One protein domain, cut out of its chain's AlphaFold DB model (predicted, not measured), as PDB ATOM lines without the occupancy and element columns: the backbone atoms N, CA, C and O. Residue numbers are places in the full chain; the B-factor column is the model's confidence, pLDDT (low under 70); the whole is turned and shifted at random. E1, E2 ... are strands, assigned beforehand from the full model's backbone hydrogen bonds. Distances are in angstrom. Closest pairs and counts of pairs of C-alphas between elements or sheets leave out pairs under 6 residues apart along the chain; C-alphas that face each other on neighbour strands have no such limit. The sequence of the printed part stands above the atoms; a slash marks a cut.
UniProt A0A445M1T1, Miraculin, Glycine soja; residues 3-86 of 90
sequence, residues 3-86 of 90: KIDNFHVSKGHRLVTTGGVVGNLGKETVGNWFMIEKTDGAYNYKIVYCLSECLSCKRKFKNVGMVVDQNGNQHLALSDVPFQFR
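What this domain is: This is residues 3 to 86 of the 90 residues of the protein "Miraculin" of Glycine soja (UniProt A0A445M1T1). With little regular structure, this is one twisted, curled sheet of four strands, E3 E4 E5 E6; the small hairpin E1 and E2 packs on E6 through E2, and a long loop, residues 19 to 34, leads to E3. Six strands, E1 to E6 in chain order, and no named helix hold 31 of 84 printed residues; the class is all strand, both sheets antiparallel. It is compact, radius of gyration of the C-alphas 13.1 A, spanning 35 by 32 by 22 A.

How they stand to each other: Look first at the meander, each strand the antiparallel neighbour of the one before: E3, residues 35 to 38, E4, 45 to 50, E5, 61 to 68, and E6, 74 to 79. Within hydrogen-bond range are N 35 and O 48, 2.9 A, N 62 and O 49, 2.9 A, and N 65 and O 77, 2.8 A. E1, residues 3 to 5, and E2, 15 to 18, form a hairpin, with N 3 and O 17 2.9 A apart. E2 touches E6, closest at the C-alphas of Leu 15 and Ala 77, 4.1 A.

Where its parts are: Find E1 beginning at C-alpha 3, (184.554, 203.005, 184.433). E5 runs 22.0 A, E4 16.4 A; E6 ends at C-alpha 79, (170.588, 208.266, 184.748).

The domain as a whole: The printed part has no cut; the link E2 to E3 is long. pLDDT is under 70 at residues 7 to 12 and 53 to 59.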
ATOM      1  N   LYS A   3     185.146 203.605 185.635       93.06
ATOM      2  CA  LYS A   3     184.554 203.005 184.433       93.06
ATOM      3  C   LYS A   3     183.037 202.863 184.570       93.06
ATOM      4  O   LYS A   3     182.524 202.814 185.685       93.06
ATOM      5  N   ILE A   4     182.329 202.759 183.449       91.19
ATOM      6  CA  ILE A   4     180.956 202.255 183.414       91.19
ATOM      7  C   ILE A   4     180.995 200.733 183.471       91.19
ATOM      8  O   ILE A   4     181.578 200.086 182.602       91.19
ATOM      9  N   ASP A   5     180.352 200.171 184.488       85.81
ATOM     10  CA  ASP A   5     180.186 198.733 184.633       85.81
ATOM     11  C   ASP A   5     178.786 198.288 184.209       85.81
ATOM     12  O   ASP A   5     177.784 198.972 184.434       85.81
ATOM     13  N   ASN A   6     178.721 197.094 183.622       70.25
ATOM     14  CA  ASN A   6     177.465 196.451 183.241       70.25
ATOM     15  C   ASN A   6     176.822 195.707 184.423       70.25
ATOM     16  O   ASN A   6     175.832 195.002 184.236       70.25
ATOM     17  N   PHE A   7     177.387 195.825 185.630       62.97
ATOM     18  CA  PHE A   7     176.946 195.057 186.784       62.97
ATOM     19  C   PHE A   7     175.518 195.441 187.197       62.97
ATOM     20  O   PHE A   7     175.256 196.525 187.722       62.97
ATOM     21  N   HIS A   8     174.588 194.519 186.943       57.41
ATOM     22  CA  HIS A   8     173.176 194.599 187.298       57.41
ATOM     23  C   HIS A   8     172.999 194.479 188.816       57.41
ATOM     24  O   HIS A   8     172.593 193.438 189.327       57.41
ATOM     25  N   VAL A   9     173.260 195.548 189.567       51.75
ATOM     26  CA  VAL A   9     172.894 195.577 190.989       51.75
ATOM     27  C   VAL A   9     171.393 195.849 191.082       51.75
ATOM     28  O   VAL A   9     170.944 196.983 191.215       51.75
ATOM     29  N   SER A  10     170.592 194.788 190.966       49.47
ATOM     30  CA  SER A  10     169.162 194.681 191.322       49.47
ATOM     31  C   SER A  10     168.129 195.587 190.618       49.47
ATOM     32  O   SER A  10     166.943 195.282 190.684       49.47
ATOM     33  N   LYS A  11     168.523 196.665 189.922       59.12
ATOM     34  CA  LYS A  11     167.592 197.664 189.348       59.12
ATOM     35  C   LYS A  11     167.879 198.063 187.890       59.12
ATOM     36  O   LYS A  11     167.354 199.069 187.431       59.12
ATOM     37  N   GLY A  12     168.742 197.343 187.166       69.88
ATOM     38  CA  GLY A  12     168.988 197.592 185.731       69.88
ATOM     39  C   GLY A  12     169.780 198.863 185.381       69.88
ATOM     40  O   GLY A  12     169.796 199.265 184.220       69.88
ATOM     41  N   HIS A  13     170.445 199.490 186.354       78.62
ATOM     42  CA  HIS A  13     171.268 200.681 186.125       78.62
ATOM     43  C   HIS A  13     172.724 200.295 185.830       78.62
ATOM     44  O   HIS A  13     173.257 199.375 186.447       78.62
ATOM     45  N   ARG A  14     173.379 201.025 184.918       88.56
ATOM     46  CA  ARG A  14     174.825 200.902 184.664       88.56
ATOM     47  C   ARG A  14     175.585 201.807 185.626       88.56
ATOM     48  O   ARG A  14     175.444 203.028 185.543       88.56
ATOM     49  N   LEU A  15     176.342 201.216 186.544       91.81
ATOM     50  CA  LEU A  15     177.020 201.937 187.622       91.81
ATOM     51  C   LEU A  15     178.365 202.509 187.168       91.81
ATOM     52  O   LEU A  15     179.028 201.951 186.296       91.81
ATOM     53  N   VAL A  16     178.786 203.599 187.804       93.50
ATOM     54  CA  VAL A  16     180.175 204.057 187.774       93.50
ATOM     55  C   VAL A  16     180.924 203.314 188.872       93.50
ATOM     56  O   VAL A  16     180.618 203.470 190.052       93.50
ATOM     57  N   THR A  17     181.908 202.508 188.492       93.19
ATOM     58  CA  THR A  17     182.733 201.737 189.426       93.19
ATOM     59  C   THR A  17     184.208 202.076 189.257       93.19
ATOM     60  O   THR A  17     184.614 202.815 188.356       93.19
ATOM     61  N   THR A  18     185.035 201.561 190.162       93.56
ATOM     62  CA  THR A  18     186.493 201.621 190.051       93.56
ATOM     63  C   THR A  18     187.032 200.426 189.249       93.56
ATOM     64  O   THR A  18     186.286 199.542 188.832       93.56
ATOM     65  N   GLY A  19     188.341 200.405 188.979       93.06
ATOM     66  CA  GLY A  19     188.981 199.336 188.198       93.06
ATOM     67  C   GLY A  19     189.008 199.582 186.687       93.06
ATOM     68  O   GLY A  19     189.293 198.666 185.924       93.06
ATOM     69  N   GLY A  20     188.721 200.810 186.243       92.19
ATOM     70  CA  GLY A  20     189.034 201.237 184.878       92.19
ATOM     71  C   GLY A  20     190.546 201.298 184.631       92.19
ATOM     72  O   GLY A  20     191.340 201.377 185.571       92.19
ATOM     73  N   VAL A  21     190.937 201.321 183.360       92.94
ATOM     74  CA  VAL A  21     192.337 201.442 182.921       92.94
ATOM     75  C   VAL A  21     192.580 202.783 182.233       92.94
ATOM     76  O   VAL A  21     191.685 203.338 181.592       92.94
ATOM     77  N   VAL A  22     193.792 203.321 182.375       91.25
ATOM     78  CA  VAL A  22     194.211 204.529 181.650       91.25
ATOM     79  C   VAL A  22     194.547 204.146 180.213       91.25
ATOM     80  O   VAL A  22     195.224 203.151 179.978       91.25
ATOM     81  N   GLY A  23     194.104 204.949 179.252       87.50
ATOM     82  CA  GLY A  23     194.466 204.772 177.854       87.50
ATOM     83  C   GLY A  23     193.728 205.753 176.960       87.50
ATOM     84  O   GLY A  23     192.755 206.380 177.382       87.50
ATOM     85  N   ASN A  24     194.190 205.874 175.719       86.31
ATOM     86  CA  ASN A  24     193.546 206.711 174.709       86.31
ATOM     87  C   ASN A  24     192.119 206.248 174.450       86.31
ATOM     88  O   ASN A  24     191.830 205.059 174.571       86.31
ATOM     89  N   LEU A  25     191.245 207.177 174.067       78.25
ATOM     90  CA  LEU A  25     189.874 206.862 173.692       78.25
ATOM     91  C   LEU A  25     189.860 205.858 172.531       78.25
ATOM     92  O   LEU A  25     190.340 206.149 171.439       78.25
ATOM     93  N   GLY A  26     189.271 204.695 172.772       78.88
ATOM     94  CA  GLY A  26     189.100 203.643 171.780       78.88
ATOM     95  C   GLY A  26     188.152 202.569 172.292       78.88
ATOM     96  O   GLY A  26     187.651 202.662 173.413       78.88
ATOM     97  N   LYS A  27     187.911 201.536 171.478       79.06
ATOM     98  CA  LYS A  27     186.945 200.465 171.784       79.06
ATOM     99  C   LYS A  27     187.141 199.855 173.172       79.06
ATOM    100  O   LYS A  27     186.177 199.599 173.882       79.06
ATOM    101  N   GLU A  28     188.397 199.664 173.558       83.38
ATOM    102  CA  GLU A  28     188.776 198.992 174.802       83.38
ATOM    103  C   GLU A  28     188.633 199.879 176.045       83.38
ATOM    104  O   GLU A  28     188.447 199.378 177.150       83.38
ATOM    105  N   THR A  29     188.708 201.202 175.886       88.06
ATOM    106  CA  THR A  29     188.779 202.151 177.008       88.06
ATOM    107  C   THR A  29     187.595 203.101 177.066       88.06
ATOM    108  O   THR A  29     187.488 203.833 178.043       88.06
ATOM    109  N   VAL A  30     186.699 203.111 176.070       85.44
ATOM    110  CA  VAL A  30     185.557 204.044 175.993       85.44
ATOM    111  C   VAL A  30     184.724 204.046 177.276       85.44
ATOM    112  O   VAL A  30     184.307 205.108 177.728       85.44
ATOM    113  N   GLY A  31     184.588 202.887 177.930       88.31
ATOM    114  CA  GLY A  31     183.925 202.738 179.229       88.31
ATOM    115  C   GLY A  31     184.549 203.544 180.371       88.31
ATOM    116  O   GLY A  31     183.881 203.781 181.371       88.31
ATOM    117  N   ASN A  32     185.795 203.992 180.229       91.81
ATOM    118  CA  ASN A  32     186.564 204.717 181.241       91.81
ATOM    119  C   ASN A  32     186.537 206.238 181.016       91.81
ATOM    120  O   ASN A  32     187.052 206.991 181.844       91.81
ATOM    121  N   TRP A  33     185.967 206.696 179.895       90.31
ATOM    122  CA  TRP A  33     185.947 208.103 179.512       90.31
ATOM    123  C   TRP A  33     184.646 208.782 179.919       90.31
ATOM    124  O   TRP A  33     183.545 208.359 179.570       90.31
ATOM    125  N   PHE A  34     184.801 209.900 180.618       92.25
ATOM    126  CA  PHE A  34     183.718 210.746 181.093       92.25
ATOM    127  C   PHE A  34     183.965 212.175 180.630       92.25
ATOM    128  O   PHE A  34     185.109 212.618 180.533       92.25
ATOM    129  N   MET A  35     182.889 212.904 180.362       91.44
ATOM    130  CA  MET A  35     182.951 214.326 180.047       91.44
ATOM    131  C   MET A  35     182.312 215.133 181.163       91.44
ATOM    132  O   MET A  35     181.388 214.676 181.836       91.44
ATOM    133  N   ILE A  36     182.815 216.348 181.332       94.31
ATOM    134  CA  ILE A  36     182.281 217.328 182.265       94.31
ATOM    135  C   ILE A  36     181.601 218.405 181.431       94.31
ATOM    136  O   ILE A  36     182.242 219.065 180.613       94.31
ATOM    137  N   GLU A  37     180.308 218.591 181.652       93.44
ATOM    138  CA  GLU A  37     179.528 219.648 181.015       93.44
ATOM    139  C   GLU A  37     179.198 220.729 182.039       93.44
ATOM    140  O   GLU A  37     178.948 220.425 183.208       93.44
ATOM    141  N   LYS A  38     179.180 221.989 181.595       94.19
ATOM    142  CA  LYS A  38     178.673 223.094 182.410       94.19
ATOM    143  C   LYS A  38     177.152 223.001 182.537       94.19
ATOM    144  O   LYS A  38     176.472 222.574 181.606       94.19
ATOM    145  N   THR A  39     176.639 223.435 183.677       92.00
ATOM    146  CA  THR A  39     175.208 223.586 183.955       92.00
ATOM    147  C   THR A  39     174.922 225.002 184.430       92.00
ATOM    148  O   THR A  39     175.744 225.599 185.121       92.00
ATOM    149  N   ASP A  40     173.740 225.522 184.106       85.06
ATOM    150  CA  ASP A  40     173.335 226.902 184.422       85.06
ATOM    151  C   ASP A  40     172.861 227.092 185.884       85.06
ATOM    152  O   ASP A  40     172.254 228.103 186.226       85.06
ATOM    153  N   GLY A  41     173.091 226.103 186.758       78.56
ATOM    154  CA  GLY A  41     172.610 226.073 188.145       78.56
ATOM    155  C   GLY A  41     173.670 226.443 189.188       78.56
ATOM    156  O   GLY A  41     174.842 226.619 188.879       78.56
ATOM    157  N   ALA A  42     173.266 226.483 190.466       78.31
ATOM    158  CA  ALA A  42     174.167 226.740 191.605       78.31
ATOM    159  C   ALA A  42     175.297 225.698 191.746       78.31
ATOM    160  O   ALA A  42     176.310 225.935 192.410       78.31
ATOM    161  N   TYR A  43     175.105 224.528 191.141       79.31
ATOM    162  CA  TYR A  43     176.131 223.527 190.922       79.31
ATOM    163  C   TYR A  43     176.492 223.573 189.434       79.31
ATOM    164  O   TYR A  43     175.639 223.350 188.578       79.31
ATOM    165  N   ASN A  44     177.740 223.941 189.144       89.62
ATOM    166  CA  ASN A  44     178.167 224.442 187.831       89.62
ATOM    167  C   ASN A  44     178.497 223.340 186.819       89.62
ATOM    168  O   ASN A  44     178.784 223.649 185.661       89.62
ATOM    169  N   TYR A  45     178.545 222.081 187.261       96.19
ATOM    170  CA  TYR A  45     178.987 220.966 186.441       96.19
ATOM    171  C   TYR A  45     178.122 219.729 186.633       96.19
ATOM    172  O   TYR A  45     177.601 219.472 187.716       96.19
ATOM    173  N   LYS A  46     178.060 218.912 185.585       95.81
ATOM    174  CA  LYS A  46     177.582 217.527 185.622       95.81
ATOM    175  C   LYS A  46     178.546 216.627 184.854       95.81
ATOM    176  O   LYS A  46     179.310 217.101 184.011       95.81
ATOM    177  N   ILE A  47     178.474 215.325 185.114       95.94
ATOM    178  CA  ILE A  47     179.195 214.314 184.335       95.94
ATOM    179  C   ILE A  47     178.245 213.698 183.311       95.94
ATOM    180  O   ILE A  47     177.095 213.377 183.624       95.94
ATOM    181  N   VAL A  48     178.750 213.492 182.099       93.19
ATOM    182  CA  VAL A  48     178.065 212.744 181.045       93.19
ATOM    183  C   VAL A  48     178.961 211.634 180.505       93.19
ATOM    184  O   VAL A  48     180.190 211.738 180.489       93.19
ATOM    185  N   TYR A  49     178.324 210.562 180.049       90.69
ATOM    186  CA  TYR A  49     178.965 209.410 179.434       90.69
ATOM    187  C   TYR A  49     178.463 209.231 178.000       90.69
ATOM    188  O   TYR A  49     177.262 209.349 177.739       90.69
ATOM    189  N   CYS A  50     179.366 208.920 177.068       84.81
ATOM    190  CA  CYS A  50     178.999 208.590 175.693       84.81
ATOM    191  C   CYS A  50     178.802 207.082 175.543       84.81
ATOM    192  O   CYS A  50     179.722 206.304 175.765       84.81
ATOM    193  N   LEU A  51     177.626 206.654 175.084       74.62
ATOM    194  CA  LEU A  51     177.339 205.241 174.812       74.62
ATOM    195  C   LEU A  51     177.995 204.727 173.515       74.62
ATOM    196  O   LEU A  51     177.730 203.594 173.116       74.62
ATOM    197  N   SER A  52     178.769 205.560 172.816       70.50
ATOM    198  CA  SER A  52     179.435 205.201 171.568       70.50
ATOM    199  C   SER A  52     180.942 205.363 171.692       70.50
ATOM    200  O   SER A  52     181.418 206.211 172.438       70.50
ATOM    201  N   GLU A  53     181.679 204.614 170.877       66.88
ATOM    202  CA  GLU A  53     183.139 204.721 170.724       66.88
ATOM    203  C   GLU A  53     183.597 206.098 170.202       66.88
ATOM    204  O   GLU A  53     184.788 206.381 170.121       66.88
ATOM    205  N   CYS A  54     182.650 206.970 169.852       67.12
ATOM    206  CA  CYS A  54     182.870 208.283 169.279       67.12
ATOM    207  C   CYS A  54     182.339 209.369 170.226       67.12
ATOM    208  O   CYS A  54     181.151 209.697 170.212       67.12
ATOM    209  N   LEU A  55     183.225 209.982 171.020       64.88
ATOM    210  CA  LEU A  55     182.840 211.090 171.909       64.88
ATOM    211  C   LEU A  55     182.281 212.301 171.142       64.88
ATOM    212  O   LEU A  55     181.486 213.045 171.696       64.88
ATOM    213  N   SER A  56     182.648 212.505 169.872       65.00
ATOM    214  CA  SER A  56     182.126 213.607 169.041       65.00
ATOM    215  C   SER A  56     180.771 213.300 168.392       65.00
ATOM    216  O   SER A  56     180.103 214.196 167.865       65.00
ATOM    217  N   CYS A  57     180.316 212.047 168.447       64.69
ATOM    218  CA  CYS A  57     179.057 211.627 167.858       64.69
ATOM    219  C   CYS A  57     177.912 212.015 168.799       64.69
ATOM    220  O   CYS A  57     177.486 211.239 169.650       64.69
ATOM    221  N   LYS A  58     177.387 213.234 168.612       56.00
ATOM    222  CA  LYS A  58     176.374 213.918 169.448       56.00
ATOM    223  C   LYS A  58     175.094 213.140 169.809       56.00
ATOM    224  O   LYS A  58     174.256 213.663 170.532       56.00
ATOM    225  N   ARG A  59     174.876 211.929 169.293       59.00
ATOM    226  CA  ARG A  59     173.569 211.260 169.341       59.00
ATOM    227  C   ARG A  59     173.328 210.370 170.564       59.00
ATOM    228  O   ARG A  59     172.200 209.917 170.714       59.00
ATOM    229  N   LYS A  60     174.326 210.066 171.408       73.12
ATOM    230  CA  LYS A  60     174.143 209.093 172.509       73.12
ATOM    231  C   LYS A  60     174.897 209.431 173.804       73.12
ATOM    232  O   LYS A  60     175.686 208.617 174.281       73.12
ATOM    233  N   PHE A  61     174.640 210.597 174.392       85.56
ATOM    234  CA  PHE A  61     175.097 210.884 175.757       85.56
ATOM    235  C   PHE A  61     174.031 210.520 176.788       85.56
ATOM    236  O   PHE A  61     172.834 210.681 176.548       85.56
ATOM    237  N   LYS A  62     174.475 210.036 177.945       90.44
ATOM    238  CA  LYS A  62     173.649 209.849 179.138       90.44
ATOM    239  C   LYS A  62     174.268 210.611 180.298       90.44
ATOM    240  O   LYS A  62     175.493 210.693 180.399       90.44
ATOM    241  N   ASN A  63     173.425 211.171 181.160       93.94
ATOM    242  CA  ASN A  63     173.906 211.814 182.373       93.94
ATOM    243  C   ASN A  63     174.409 210.749 183.352       93.94
ATOM    244  O   ASN A  63     173.948 209.605 183.339       93.94
ATOM    245  N   VAL A  64     175.322 211.150 184.229       95.06
ATOM    246  CA  VAL A  64     175.612 210.413 185.456       95.06
ATOM    247  C   VAL A  64     174.822 211.060 186.592       95.06
ATOM    248  O   VAL A  64     174.925 212.265 186.831       95.06
ATOM    249  N   GLY A  65     174.002 210.255 187.257       94.81
ATOM    250  CA  GLY A  65     173.173 210.624 188.398       94.81
ATOM    251  C   GLY A  65     173.464 209.755 189.615       94.81
ATOM    252  O   GLY A  65     174.359 208.912 189.586       94.81
ATOM    253  N   MET A  66     172.695 209.964 190.681       93.62
ATOM    254  CA  MET A  66     172.815 209.222 191.933       93.62
ATOM    255  C   MET A  66     171.665 208.220 192.073       93.62
ATOM    256  O   MET A  66     170.508 208.572 191.852       93.62
ATOM    257  N   VAL A  67     171.978 206.985 192.455       90.00
ATOM    258  CA  VAL A  67     171.004 205.926 192.751       90.00
ATOM    259  C   VAL A  67     171.261 205.354 194.139       90.00
ATOM    260  O   VAL A  67     172.399 205.338 194.599       90.00
ATOM    261  N   VAL A  68     170.209 204.882 194.805       90.00
ATOM    262  CA  VAL A  68     170.301 204.287 196.146       90.00
ATOM    263  C   VAL A  68     170.071 202.778 196.059       90.00
ATOM    264  O   VAL A  68     169.064 202.319 195.488       90.00
ATOM    265  N   ASP A  69     171.021 202.007 196.589       85.94
ATOM    266  CA  ASP A  69     170.920 200.548 196.670       85.94
ATOM    267  C   ASP A  69     169.976 200.094 197.798       85.94
ATOM    268  O   ASP A  69     169.364 200.896 198.501       85.94
ATOM    269  N   GLN A  70     169.802 198.780 197.939       86.31
ATOM    270  CA  GLN A  70     168.914 198.196 198.953       86.31
ATOM    271  C   GLN A  70     169.415 198.409 200.390       86.31
ATOM    272  O   GLN A  70     168.617 198.367 201.321       86.31
ATOM    273  N   ASN A  71     170.712 198.670 200.557       89.88
ATOM    274  CA  ASN A  71     171.360 198.902 201.842       89.88
ATOM    275  C   ASN A  71     171.414 200.401 202.193       89.88
ATOM    276  O   ASN A  71     171.980 200.769 203.219       89.88
ATOM    277  N   GLY A  72     170.847 201.273 201.350       90.31
ATOM    278  CA  GLY A  72     170.857 202.721 201.544       90.31
ATOM    279  C   GLY A  72     172.124 203.423 201.053       90.31
ATOM    280  O   GLY A  72     172.244 204.634 201.240       90.31
ATOM    281  N   ASN A  73     173.056 202.724 200.398       90.06
ATOM    282  CA  ASN A  73     174.261 203.361 199.870       90.06
ATOM    283  C   ASN A  73     173.957 204.116 198.575       90.06
ATOM    284  O   ASN A  73     173.203 203.649 197.716       90.06
ATOM    285  N   GLN A  74     174.603 205.270 198.420       92.06
ATOM    286  CA  GLN A  74     174.525 206.093 197.220       92.06
ATOM    287  C   GLN A  74     175.601 205.687 196.213       92.06
ATOM    288  O   GLN A  74     176.787 205.648 196.532       92.06
ATOM    289  N   HIS A  75     175.183 205.445 194.974       91.69
ATOM    290  CA  HIS A  75     176.048 205.077 193.857       91.69
ATOM    291  C   HIS A  75     175.883 206.065 192.710       91.69
ATOM    292  O   HIS A  75     174.784 206.563 192.462       91.69
ATOM    293  N   LEU A  76     176.961 206.313 191.970       94.44
ATOM    294  CA  LEU A  76     176.882 207.005 190.687       94.44
ATOM    295  C   LEU A  76     176.470 206.008 189.600       94.44
ATOM    296  O   LEU A  76     176.984 204.891 189.546       94.44
ATOM    297  N   ALA A  77     175.556 206.404 188.720       93.19
ATOM    298  CA  ALA A  77     175.048 205.549 187.650       93.19
ATOM    299  C   ALA A  77     174.601 206.360 186.435       93.19
ATOM    300  O   ALA A  77     174.285 207.544 186.553       93.19
ATOM    301  N   LEU A  78     174.512 205.714 185.271       92.00
ATOM    302  CA  LEU A  78     173.811 206.306 184.134       92.00
ATOM    303  C   LEU A  78     172.347 206.548 184.510       92.00
ATOM    304  O   LEU A  78     171.657 205.634 184.960       92.00
ATOM    305  N   SER A  79     171.898 207.783 184.318       90.38
ATOM    306  CA  SER A  79     170.588 208.266 184.748       90.38
ATOM    307  C   SER A  79     170.043 209.284 183.750       90.38
ATOM    308  O   SER A  79     170.797 209.938 183.024       90.38
ATOM    309  N   ASP A  80     168.724 209.444 183.724       89.88
ATOM    310  CA  ASP A  80     168.089 210.543 182.995       89.88
ATOM    311  C   ASP A  80     168.218 211.868 183.770       89.88
ATOM    312  O   ASP A  80     168.338 212.931 183.161       89.88
ATOM    313  N   VAL A  81     168.327 211.801 185.101       92.19
ATOM    314  CA  VAL A  81     168.538 212.961 185.979       92.19
ATOM    315  C   VAL A  81     170.030 213.098 186.323       92.19
ATOM    316  O   VAL A  81     170.598 212.171 186.909       92.19
ATOM    317  N   PRO A  82     170.689 214.226 185.986       94.69
ATOM    318  CA  PRO A  82     172.096 214.440 186.306       94.69
ATOM    319  C   PRO A  82     172.308 214.734 187.792       94.69
ATOM    320  O   PRO A  82     171.535 215.466 188.409       94.69
ATOM    321  N   PHE A  83     173.422 214.251 188.339       95.19
ATOM    322  CA  PHE A  83     173.956 214.759 189.597       95.19
ATOM    323  C   PHE A  83     174.847 215.970 189.304       95.19
ATOM    324  O   PHE A  83     175.833 215.863 188.570       95.19
ATOM    325  N   GLN A  84     174.477 217.131 189.844       95.56
ATOM    326  CA  GLN A  84     175.227 218.371 189.657       95.56
ATOM    327  C   GLN A  84     176.198 218.593 190.819       95.56
ATOM    328  O   GLN A  84     175.859 218.348 191.975       95.56
ATOM    329  N   PHE A  85     177.398 219.088 190.528       94.56
ATOM    330  CA  PHE A  85     178.448 219.295 191.525       94.56
ATOM    331  C   PHE A  85     179.342 220.503 191.198       94.56
ATOM    332  O   PHE A  85     179.191 221.182 190.178       94.56
ATOM    333  N   ARG A  86     180.282 220.796 192.104       95.19
ATOM    334  CA  ARG A  86     181.341 221.802 191.943       95.19
ATOM    335  C   ARG A  86     182.693 221.176 192.270       95.19
ATOM    336  O   ARG A  86     182.775 220.327 193.152       95.19
TER     337      ARG A  86